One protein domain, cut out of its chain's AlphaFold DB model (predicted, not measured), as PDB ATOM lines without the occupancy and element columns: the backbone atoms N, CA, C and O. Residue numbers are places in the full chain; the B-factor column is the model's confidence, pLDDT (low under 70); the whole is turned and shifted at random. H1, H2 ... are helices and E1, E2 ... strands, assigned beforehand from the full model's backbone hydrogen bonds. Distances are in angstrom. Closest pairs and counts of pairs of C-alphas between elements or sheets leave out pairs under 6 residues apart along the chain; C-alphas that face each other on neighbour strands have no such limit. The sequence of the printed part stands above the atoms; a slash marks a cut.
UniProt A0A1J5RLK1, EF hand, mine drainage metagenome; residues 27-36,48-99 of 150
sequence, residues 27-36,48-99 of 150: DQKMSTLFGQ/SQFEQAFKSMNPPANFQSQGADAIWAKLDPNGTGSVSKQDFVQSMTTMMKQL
ATOM      1  N   ASP A  27      26.863  11.400 -17.471       70.31
ATOM      2  CA  ASP A  27      27.706  11.322 -18.660       70.31
ATOM      3  C   ASP A  27      28.095  12.702 -19.220       70.31
ATOM      4  O   ASP A  27      29.271  13.002 -19.417       70.31
ATOM      5  N   GLN A  28      27.122  13.605 -19.358       74.75
ATOM      6  CA  GLN A  28      27.349  14.931 -19.922       74.75
ATOM      7  C   GLN A  28      28.146  15.826 -18.975       74.75
ATOM      8  O   GLN A  28      29.068  16.512 -19.413       74.75
ATOM      9  N   LYS A  29      27.864  15.762 -17.665       74.88
ATOM     10  CA  LYS A  29      28.707  16.435 -16.666       74.88
ATOM     11  C   LYS A  29      30.138  15.916 -16.713       74.88
ATOM     12  O   LYS A  29      31.062  16.715 -16.674       74.88
ATOM     13  N   MET A  30      30.330  14.604 -16.798       77.81
ATOM     14  CA  MET A  30      31.664  14.001 -16.807       77.81
ATOM     15  C   MET A  30      32.416  14.294 -18.101       77.81
ATOM     16  O   MET A  30      33.614  14.523 -18.044       77.81
ATOM     17  N   SER A  31      31.729  14.367 -19.241       80.06
ATOM     18  CA  SER A  31      32.307  14.784 -20.523       80.06
ATOM     19  C   SER A  31      32.762  16.247 -20.493       80.06
ATOM     20  O   SER A  31      33.864  16.554 -20.947       80.06
ATOM     21  N   THR A  32      31.963  17.148 -19.905       81.94
ATOM     22  CA  THR A  32      32.362  18.549 -19.694       81.94
ATOM     23  C   THR A  32      33.537  18.656 -18.732       81.94
ATOM     24  O   THR A  32      34.498  19.351 -19.044       81.94
ATOM     25  N   LEU A  33      33.486  17.947 -17.600       81.25
ATOM     26  CA  LEU A  33      34.600  17.903 -16.656       81.25
ATOM     27  C   LEU A  33      35.852  17.392 -17.365       81.25
ATOM     28  O   LEU A  33      36.862  18.071 -17.321       81.25
ATOM     29  N   PHE A  34      35.773  16.288 -18.109       84.75
ATOM     30  CA  PHE A  34      36.906  15.734 -18.849       84.75
ATOM     31  C   PHE A  34      37.597  16.782 -19.724       84.75
ATOM     32  O   PHE A  34      38.802  16.962 -19.600       84.75
ATOM     33  N   GLY A  35      36.839  17.526 -20.536       84.94
ATOM     34  CA  GLY A  35      37.409  18.584 -21.379       84.94
ATOM     35  C   GLY A  35      38.001  19.758 -20.591       84.94
ATOM     36  O   GLY A  35      38.895  20.437 -21.077       84.94
ATOM     37  N   GLN A  36      37.539  20.000 -19.363       83.94
ATOM     38  CA  GLN A  36      38.140  21.003 -18.482       83.94
ATOM     39  C   GLN A  36      39.413  20.499 -17.776       83.94
ATOM     40  O   GLN A  36      40.235  21.319 -17.371       83.94
ATOM     41  N   SER A  48      48.399  13.999 -12.444       88.06
ATOM     42  CA  SER A  48      48.632  15.403 -12.095       88.06
ATOM     43  C   SER A  48      47.476  16.310 -12.523       88.06
ATOM     44  O   SER A  48      47.014  17.129 -11.728       88.06
ATOM     45  N   GLN A  49      46.964  16.138 -13.748       88.62
ATOM     46  CA  GLN A  49      45.814  16.907 -14.236       88.62
ATOM     47  C   GLN A  49      44.567  16.616 -13.399       88.62
ATOM     48  O   GLN A  49      43.857  17.541 -13.004       88.62
ATOM     49  N   PHE A  50      44.332  15.343 -13.069       87.31
ATOM     50  CA  PHE A  50      43.221  14.943 -12.214       87.31
ATOM     51  C   PHE A  50      43.312  15.582 -10.826       87.31
ATOM     52  O   PHE A  50      42.332  16.159 -10.369       87.31
ATOM     53  N   GLU A  51      44.466  15.537 -10.159       86.25
ATOM     54  CA  GLU A  51      44.640  16.133  -8.830       86.25
ATOM     55  C   GLU A  51      44.439  17.653  -8.833       86.25
ATOM     56  O   GLU A  51      43.794  18.200  -7.931       86.25
ATOM     57  N   GLN A  52      44.960  18.348  -9.849       86.56
ATOM     58  CA  GLN A  52      44.757  19.789 -10.006       86.56
ATOM     59  C   GLN A  52      43.278  20.115 -10.207       86.56
ATOM     60  O   GLN A  52      42.725  20.975  -9.515       86.56
ATOM     61  N   ALA A  53      42.614  19.390 -11.100       83.50
ATOM     62  CA  ALA A  53      41.193  19.553 -11.344       83.50
ATOM     63  C   ALA A  53      40.338  19.210 -10.123       83.50
ATOM     64  O   ALA A  53      39.412  19.946  -9.799       83.50
ATOM     65  N   PHE A  54      40.667  18.143  -9.400       83.75
ATOM     66  CA  PHE A  54      39.951  17.718  -8.200       83.75
ATOM     67  C   PHE A  54      39.967  18.803  -7.118       83.75
ATOM     68  O   PHE A  54      38.970  19.014  -6.430       83.75
ATOM     69  N   LYS A  55      41.076  19.538  -6.997       81.19
ATOM     70  CA  LYS A  55      41.184  20.694  -6.099       81.19
ATOM     71  C   LYS A  55      40.430  21.913  -6.632       81.19
ATOM     72  O   LYS A  55      39.802  22.624  -5.854       81.19
ATOM     73  N   SER A  56      40.472  22.149  -7.942       80.75
ATOM     74  CA  SER A  56      39.935  23.371  -8.552       80.75
ATOM     75  C   SER A  56      38.431  23.321  -8.855       80.75
ATOM     76  O   SER A  56      37.781  24.362  -8.863       80.75
ATOM     77  N   MET A  57      37.863  22.140  -9.108       71.75
ATOM     78  CA  MET A  57      36.483  21.962  -9.593       71.75
ATOM     79  C   MET A  57      35.451  21.732  -8.489       71.75
ATOM     80  O   MET A  57      34.268  21.602  -8.793       71.75
ATOM     81  N   ASN A  58      35.881  21.686  -7.224       69.12
ATOM     82  CA  ASN A  58      35.017  21.493  -6.058       69.12
ATOM     83  C   ASN A  58      34.046  20.300  -6.243       69.12
ATOM     84  O   ASN A  58      32.832  20.480  -6.388       69.12
ATOM     85  N   PRO A  59      34.584  19.068  -6.326       71.62
ATOM     86  CA  PRO A  59      33.785  17.890  -6.614       71.62
ATOM     87  C   PRO A  59      32.750  17.643  -5.503       71.62
ATOM     88  O   PRO A  59      32.886  18.161  -4.397       71.62
ATOM     89  N   PRO A  60      31.706  16.838  -5.759       69.75
ATOM     90  CA  PRO A  60      30.665  16.585  -4.768       69.75
ATOM     91  C   PRO A  60      31.242  15.992  -3.469       69.75
ATOM     92  O   PRO A  60      32.231  15.262  -3.508       69.75
ATOM     93  N   ALA A  61      30.607  16.251  -2.320       73.12
ATOM     94  CA  ALA A  61      31.138  15.892  -0.995       73.12
ATOM     95  C   ALA A  61      31.522  14.406  -0.839       73.12
ATOM     96  O   ALA A  61      32.470  14.070  -0.137       73.12
ATOM     97  N   ASN A  62      30.830  13.499  -1.530       70.69
ATOM     98  CA  ASN A  62      31.171  12.077  -1.550       70.69
ATOM     99  C   ASN A  62      32.489  11.784  -2.288       70.69
ATOM    100  O   ASN A  62      33.233  10.901  -1.873       70.69
ATOM    101  N   PHE A  63      32.794  12.536  -3.348       75.56
ATOM    102  CA  PHE A  63      34.082  12.457  -4.032       75.56
ATOM    103  C   PHE A  63      35.180  13.055  -3.149       75.56
ATOM    104  O   PHE A  63      36.219  12.432  -2.962       75.56
ATOM    105  N   GLN A  64      34.918  14.210  -2.529       80.12
ATOM    106  CA  GLN A  64      35.844  14.856  -1.589       80.12
ATOM    107  C   GLN A  64      36.191  13.961  -0.395       80.12
ATOM    108  O   GLN A  64      37.356  13.881  -0.023       80.12
ATOM    109  N   SER A  65      35.199  13.263   0.163       80.88
ATOM    110  CA  SER A  65      35.373  12.350   1.299       80.88
ATOM    111  C   SER A  65      36.246  11.134   0.963       80.88
ATOM    112  O   SER A  65      37.004  10.666   1.804       80.88
ATOM    113  N   GLN A  66      36.187  10.637  -0.278       81.94
ATOM    114  CA  GLN A  66      37.104   9.590  -0.749       81.94
ATOM    115  C   GLN A  66      38.523  10.134  -0.979       81.94
ATOM    116  O   GLN A  66      39.498   9.444  -0.699       81.94
ATOM    117  N   GLY A  67      38.640  11.374  -1.462       84.12
ATOM    118  CA  GLY A  67      39.916  12.008  -1.791       84.12
ATOM    119  C   GLY A  67      40.427  11.652  -3.190       84.12
ATOM    120  O   GLY A  67      40.046  10.644  -3.784       84.12
ATOM    121  N   ALA A  68      41.301  12.505  -3.734       84.56
ATOM    122  CA  ALA A  68      41.778  12.385  -5.112       84.56
ATOM    123  C   ALA A  68      42.520  11.059  -5.369       84.56
ATOM    124  O   ALA A  68      42.183  10.362  -6.319       84.56
ATOM    125  N   ASP A  69      43.465  10.666  -4.509       85.31
ATOM    126  CA  ASP A  69      44.235   9.424  -4.681       85.31
ATOM    127  C   ASP A  69      43.367   8.163  -4.659       85.31
ATOM    128  O   ASP A  69      43.577   7.258  -5.464       85.31
ATOM    129  N   ALA A  70      42.373   8.094  -3.769       86.81
ATOM    130  CA  ALA A  70      41.499   6.926  -3.685       86.81
ATOM    131  C   ALA A  70      40.648   6.783  -4.949       86.81
ATOM    132  O   ALA A  70      40.463   5.679  -5.457       86.81
ATOM    133  N   ILE A  71      40.155   7.902  -5.480       86.06
ATOM    134  CA  ILE A  71      39.383   7.903  -6.722       86.06
ATOM    135  C   ILE A  71      40.281   7.625  -7.916       86.06
ATOM    136  O   ILE A  71      39.898   6.837  -8.773       86.06
ATOM    137  N   TRP A  72      41.491   8.178  -7.939       87.56
ATOM    138  CA  TRP A  72      42.489   7.858  -8.952       87.56
ATOM    139  C   TRP A  72      42.774   6.355  -8.995       87.56
ATOM    140  O   TRP A  72      42.667   5.752 -10.054       87.56
ATOM    141  N   ALA A  73      43.009   5.715  -7.846       87.81
ATOM    142  CA  ALA A  73      43.225   4.270  -7.764       87.81
ATOM    143  C   ALA A  73      42.016   3.434  -8.232       87.81
ATOM    144  O   ALA A  73      42.169   2.275  -8.610       87.81
ATOM    145  N   LYS A  74      40.801   4.000  -8.199       84.62
ATOM    146  CA  LYS A  74      39.594   3.366  -8.754       84.62
ATOM    147  C   LYS A  74      39.446   3.581 -10.258       84.62
ATOM    148  O   LYS A  74      38.880   2.716 -10.916       84.62
ATOM    149  N   LEU A  75      39.906   4.718 -10.773       85.19
ATOM    150  CA  LEU A  75      39.886   5.044 -12.200       85.19
ATOM    151  C   LEU A  75      40.998   4.320 -12.964       85.19
ATOM    152  O   LEU A  75      40.776   3.865 -14.080       85.19
ATOM    153  N   ASP A  76      42.168   4.197 -12.345       89.00
ATOM    154  CA  ASP A  76      43.353   3.552 -12.896       89.00
ATOM    155  C   ASP A  76      43.868   2.444 -11.955       89.00
ATOM    156  O   ASP A  76      44.904   2.590 -11.301       89.00
ATOM    157  N   PRO A  77      43.148   1.311 -11.854       81.56
ATOM    158  CA  PRO A  77      43.605   0.174 -11.056       81.56
ATOM    159  C   PRO A  77      44.818  -0.526 -11.680       81.56
ATOM    160  O   PRO A  77      45.549  -1.225 -10.983       81.56
ATOM    161  N   ASN A  78      45.024  -0.353 -12.988       83.94
ATOM    162  CA  ASN A  78      46.142  -0.942 -13.719       83.94
ATOM    163  C   ASN A  78      47.433  -0.119 -13.571       83.94
ATOM    164  O   ASN A  78      48.494  -0.587 -13.976       83.94
ATOM    165  N   GLY A  79      47.356   1.085 -12.994       83.81
ATOM    166  CA  GLY A  79      48.496   1.981 -12.837       83.81
ATOM    167  C   GLY A  79      49.084   2.434 -14.172       83.81
ATOM    168  O   GLY A  79      50.298   2.603 -14.275       83.81
ATOM    169  N   THR A  80      48.255   2.603 -15.204       86.44
ATOM    170  CA  THR A  80      48.677   3.095 -16.522       86.44
ATOM    171  C   THR A  80      49.208   4.529 -16.461       86.44
ATOM    172  O   THR A  80      49.967   4.935 -17.338       86.44
ATOM    173  N   GLY A  81      48.817   5.304 -15.444       85.25
ATOM    174  CA  GLY A  81      49.166   6.713 -15.264       85.25
ATOM    175  C   GLY A  81      48.288   7.682 -16.062       85.25
ATOM    176  O   GLY A  81      48.420   8.897 -15.887       85.25
ATOM    177  N   SER A  82      47.372   7.153 -16.880       87.88
ATOM    178  CA  SER A  82      46.498   7.910 -17.776       87.88
ATOM    179  C   SER A  82      45.146   7.220 -17.934       87.88
ATOM    180  O   SER A  82      45.077   6.020 -18.199       87.88
ATOM    181  N   VAL A  83      44.066   7.993 -17.836       88.88
ATOM    182  CA  VAL A  83      42.689   7.502 -17.963       88.88
ATOM    183  C   VAL A  83      42.034   8.148 -19.178       88.88
ATOM    184  O   VAL A  83      41.927   9.372 -19.256       88.88
ATOM    185  N   SER A  84      41.567   7.327 -20.117       89.00
ATOM    186  CA  SER A  84      40.849   7.800 -21.304       89.00
ATOM    187  C   SER A  84      39.499   8.409 -20.936       89.00
ATOM    188  O   SER A  84      38.878   8.044 -19.933       89.00
ATOM    189  N   LYS A  85      38.973   9.283 -21.801       84.88
ATOM    190  CA  LYS A  85      37.644   9.894 -21.620       84.88
ATOM    191  C   LYS A  85      36.546   8.881 -21.316       84.88
ATOM    192  O   LYS A  85      35.731   9.100 -20.422       84.88
ATOM    193  N   GLN A  86      36.527   7.783 -22.061       85.56
ATOM    194  CA  GLN A  86      35.497   6.762 -21.926       85.56
ATOM    195  C   GLN A  86      35.561   6.069 -20.558       85.56
ATOM    196  O   GLN A  86      34.540   5.992 -19.874       85.56
ATOM    197  N   ASP A  87      36.752   5.648 -20.125       86.88
ATOM    198  CA  ASP A  87      36.970   5.023 -18.815       86.88
ATOM    199  C   ASP A  87      36.633   5.972 -17.666       86.88
ATOM    200  O   ASP A  87      35.976   5.575 -16.699       86.88
ATOM    201  N   PHE A  88      37.012   7.247 -17.796       85.62
ATOM    202  CA  PHE A  88      36.695   8.280 -16.816       85.62
ATOM    203  C   PHE A  88      35.182   8.431 -16.635       85.62
ATOM    204  O   PHE A  88      34.670   8.328 -15.517       85.62
ATOM    205  N   VAL A  89      34.452   8.638 -17.736       83.00
ATOM    206  CA  VAL A  89      33.000   8.852 -17.718       83.00
ATOM    207  C   VAL A  89      32.266   7.604 -17.224       83.00
ATOM    208  O   VAL A  89      31.380   7.715 -16.370       83.00
ATOM    209  N   GLN A  90      32.645   6.411 -17.692       84.56
ATOM    210  CA  GLN A  90      32.019   5.158 -17.265       84.56
ATOM    211  C   GLN A  90      32.243   4.874 -15.780       84.56
ATOM    212  O   GLN A  90      31.288   4.554 -15.063       84.56
ATOM    213  N   SER A  91      33.475   5.020 -15.297       83.56
ATOM    214  CA  SER A  91      33.825   4.741 -13.903       83.56
ATOM    215  C   SER A  91      33.155   5.728 -12.949       83.56
ATOM    216  O   SER A  91      32.537   5.322 -11.961       83.56
ATOM    217  N   MET A  92      33.173   7.022 -13.280       79.75
ATOM    218  CA  MET A  92      32.494   8.071 -12.511       79.75
ATOM    219  C   MET A  92      30.972   7.896 -12.503       79.75
ATOM    220  O   MET A  92      30.333   8.025 -11.453       79.75
ATOM    221  N   THR A  93      30.377   7.560 -13.652       80.25
ATOM    222  CA  THR A  93      28.942   7.265 -13.758       80.25
ATOM    223  C   THR A  93      28.580   6.067 -12.891       80.25
ATOM    224  O   THR A  93      27.604   6.115 -12.139       80.25
ATOM    225  N   THR A  94      29.381   5.005 -12.947       82.19
ATOM    226  CA  THR A  94      29.192   3.796 -12.141       82.19
ATOM    227  C   THR A  94      29.264   4.113 -10.651       82.19
ATOM    228  O   THR A  94      28.360   3.735  -9.906       82.19
ATOM    229  N   MET A  95      30.257   4.895 -10.225       77.75
ATOM    230  CA  MET A  95      30.403   5.334  -8.837       77.75
ATOM    231  C   MET A  95      29.183   6.149  -8.375       77.75
ATOM    232  O   MET A  95      28.577   5.832  -7.353       77.75
ATOM    233  N   MET A  96      28.727   7.133  -9.157       72.62
ATOM    234  CA  MET A  96      27.509   7.893  -8.833       72.62
ATOM    235  C   MET A  96      26.254   7.017  -8.736       72.62
ATOM    236  O   MET A  96      25.409   7.253  -7.869       72.62
ATOM    237  N   LYS A  97      26.115   6.013  -9.610       73.44
ATOM    238  CA  LYS A  97      24.994   5.062  -9.564       73.44
ATOM    239  C   LYS A  97      25.033   4.224  -8.285       73.44
ATOM    240  O   LYS A  97      23.991   4.045  -7.660       73.44
ATOM    241  N   GLN A  98      26.216   3.780  -7.862       68.56
ATOM    242  CA  GLN A  98      26.404   3.036  -6.612       68.56
ATOM    243  C   GLN A  98      26.063   3.889  -5.382       68.56
ATOM    244  O   GLN A  98      25.330   3.443  -4.502       68.56
ATOM    245  N   LEU A  99      26.497   5.152  -5.357       64.31
ATOM    246  CA  LEU A  99      26.194   6.096  -4.275       64.31
ATOM    247  C   LEU A  99      24.696   6.416  -4.145       64.31
ATOM    248  O   LEU A  99      24.199   6.591  -3.036       64.31
TER     249      LEU A  99
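AT A GLANCE: This is residues 27 to 36 and 48 to 99 of the 150 residues of the protein "EF hand" of mine drainage metagenome (UniProt A0A1J5RLK1). Two groups of helices make the body: H1 crosses the longest helix, H5, on one side, and H2, H3 and H4 make the other, with H4 packed on H5. Strand E1 leads into H5. The printed part has 62 residues, with five named helices and one named strand in the order H1 H2 H3 H4 E1 H5; it is mostly helix, compact with a radius of gyration of the C-alphas of 10.8 A, and spans 26 by 23 by 20 A.

HOW THE PARTS SIT: H1, residues 27 to 36, touches H5, residues 85 to 99, at a steep tilt of 50 degrees, opposite ways; their closest C-alphas, Met 30 and Val 89, are 5.4 A apart. H2, residues 48 to 56, touches H4, residues 68 to 75, at 55 degrees, a steep tilt; the closest C-alphas, Glu 51 and Ala 68, are 6.0 A apart. H5 touches H4 with residues 87 to 92 alone, about perpendicular at 75 degrees; C-alphas 75 and 91, the closest, are 6.3 A apart. H3, residues 61 to 66, is near H5. E1, residues 82 to 84, pairs with no named strand. In the five helices every O i to N i+4 pair is within hydrogen-bond range.

IN THESE COORDINATES: H1 runs 14.2 A from C-alpha 27 at (27.706, 11.322, -18.660). H2, H3, H4 and E1 measure 12.3 A, 8.7 A, 10.4 A and 6.7 A. H5 runs 21.1 A to C-alpha 99 at (26.194, 6.096, -4.275).

THE WHOLE: Residues 37 to 47 are not printed, and C-alphas 36 and 48 are 13.5 A apart across the cut. Of the links that are printed whole, none is long. Residues 58, 60 and 98 to 99 have pLDDT under 70.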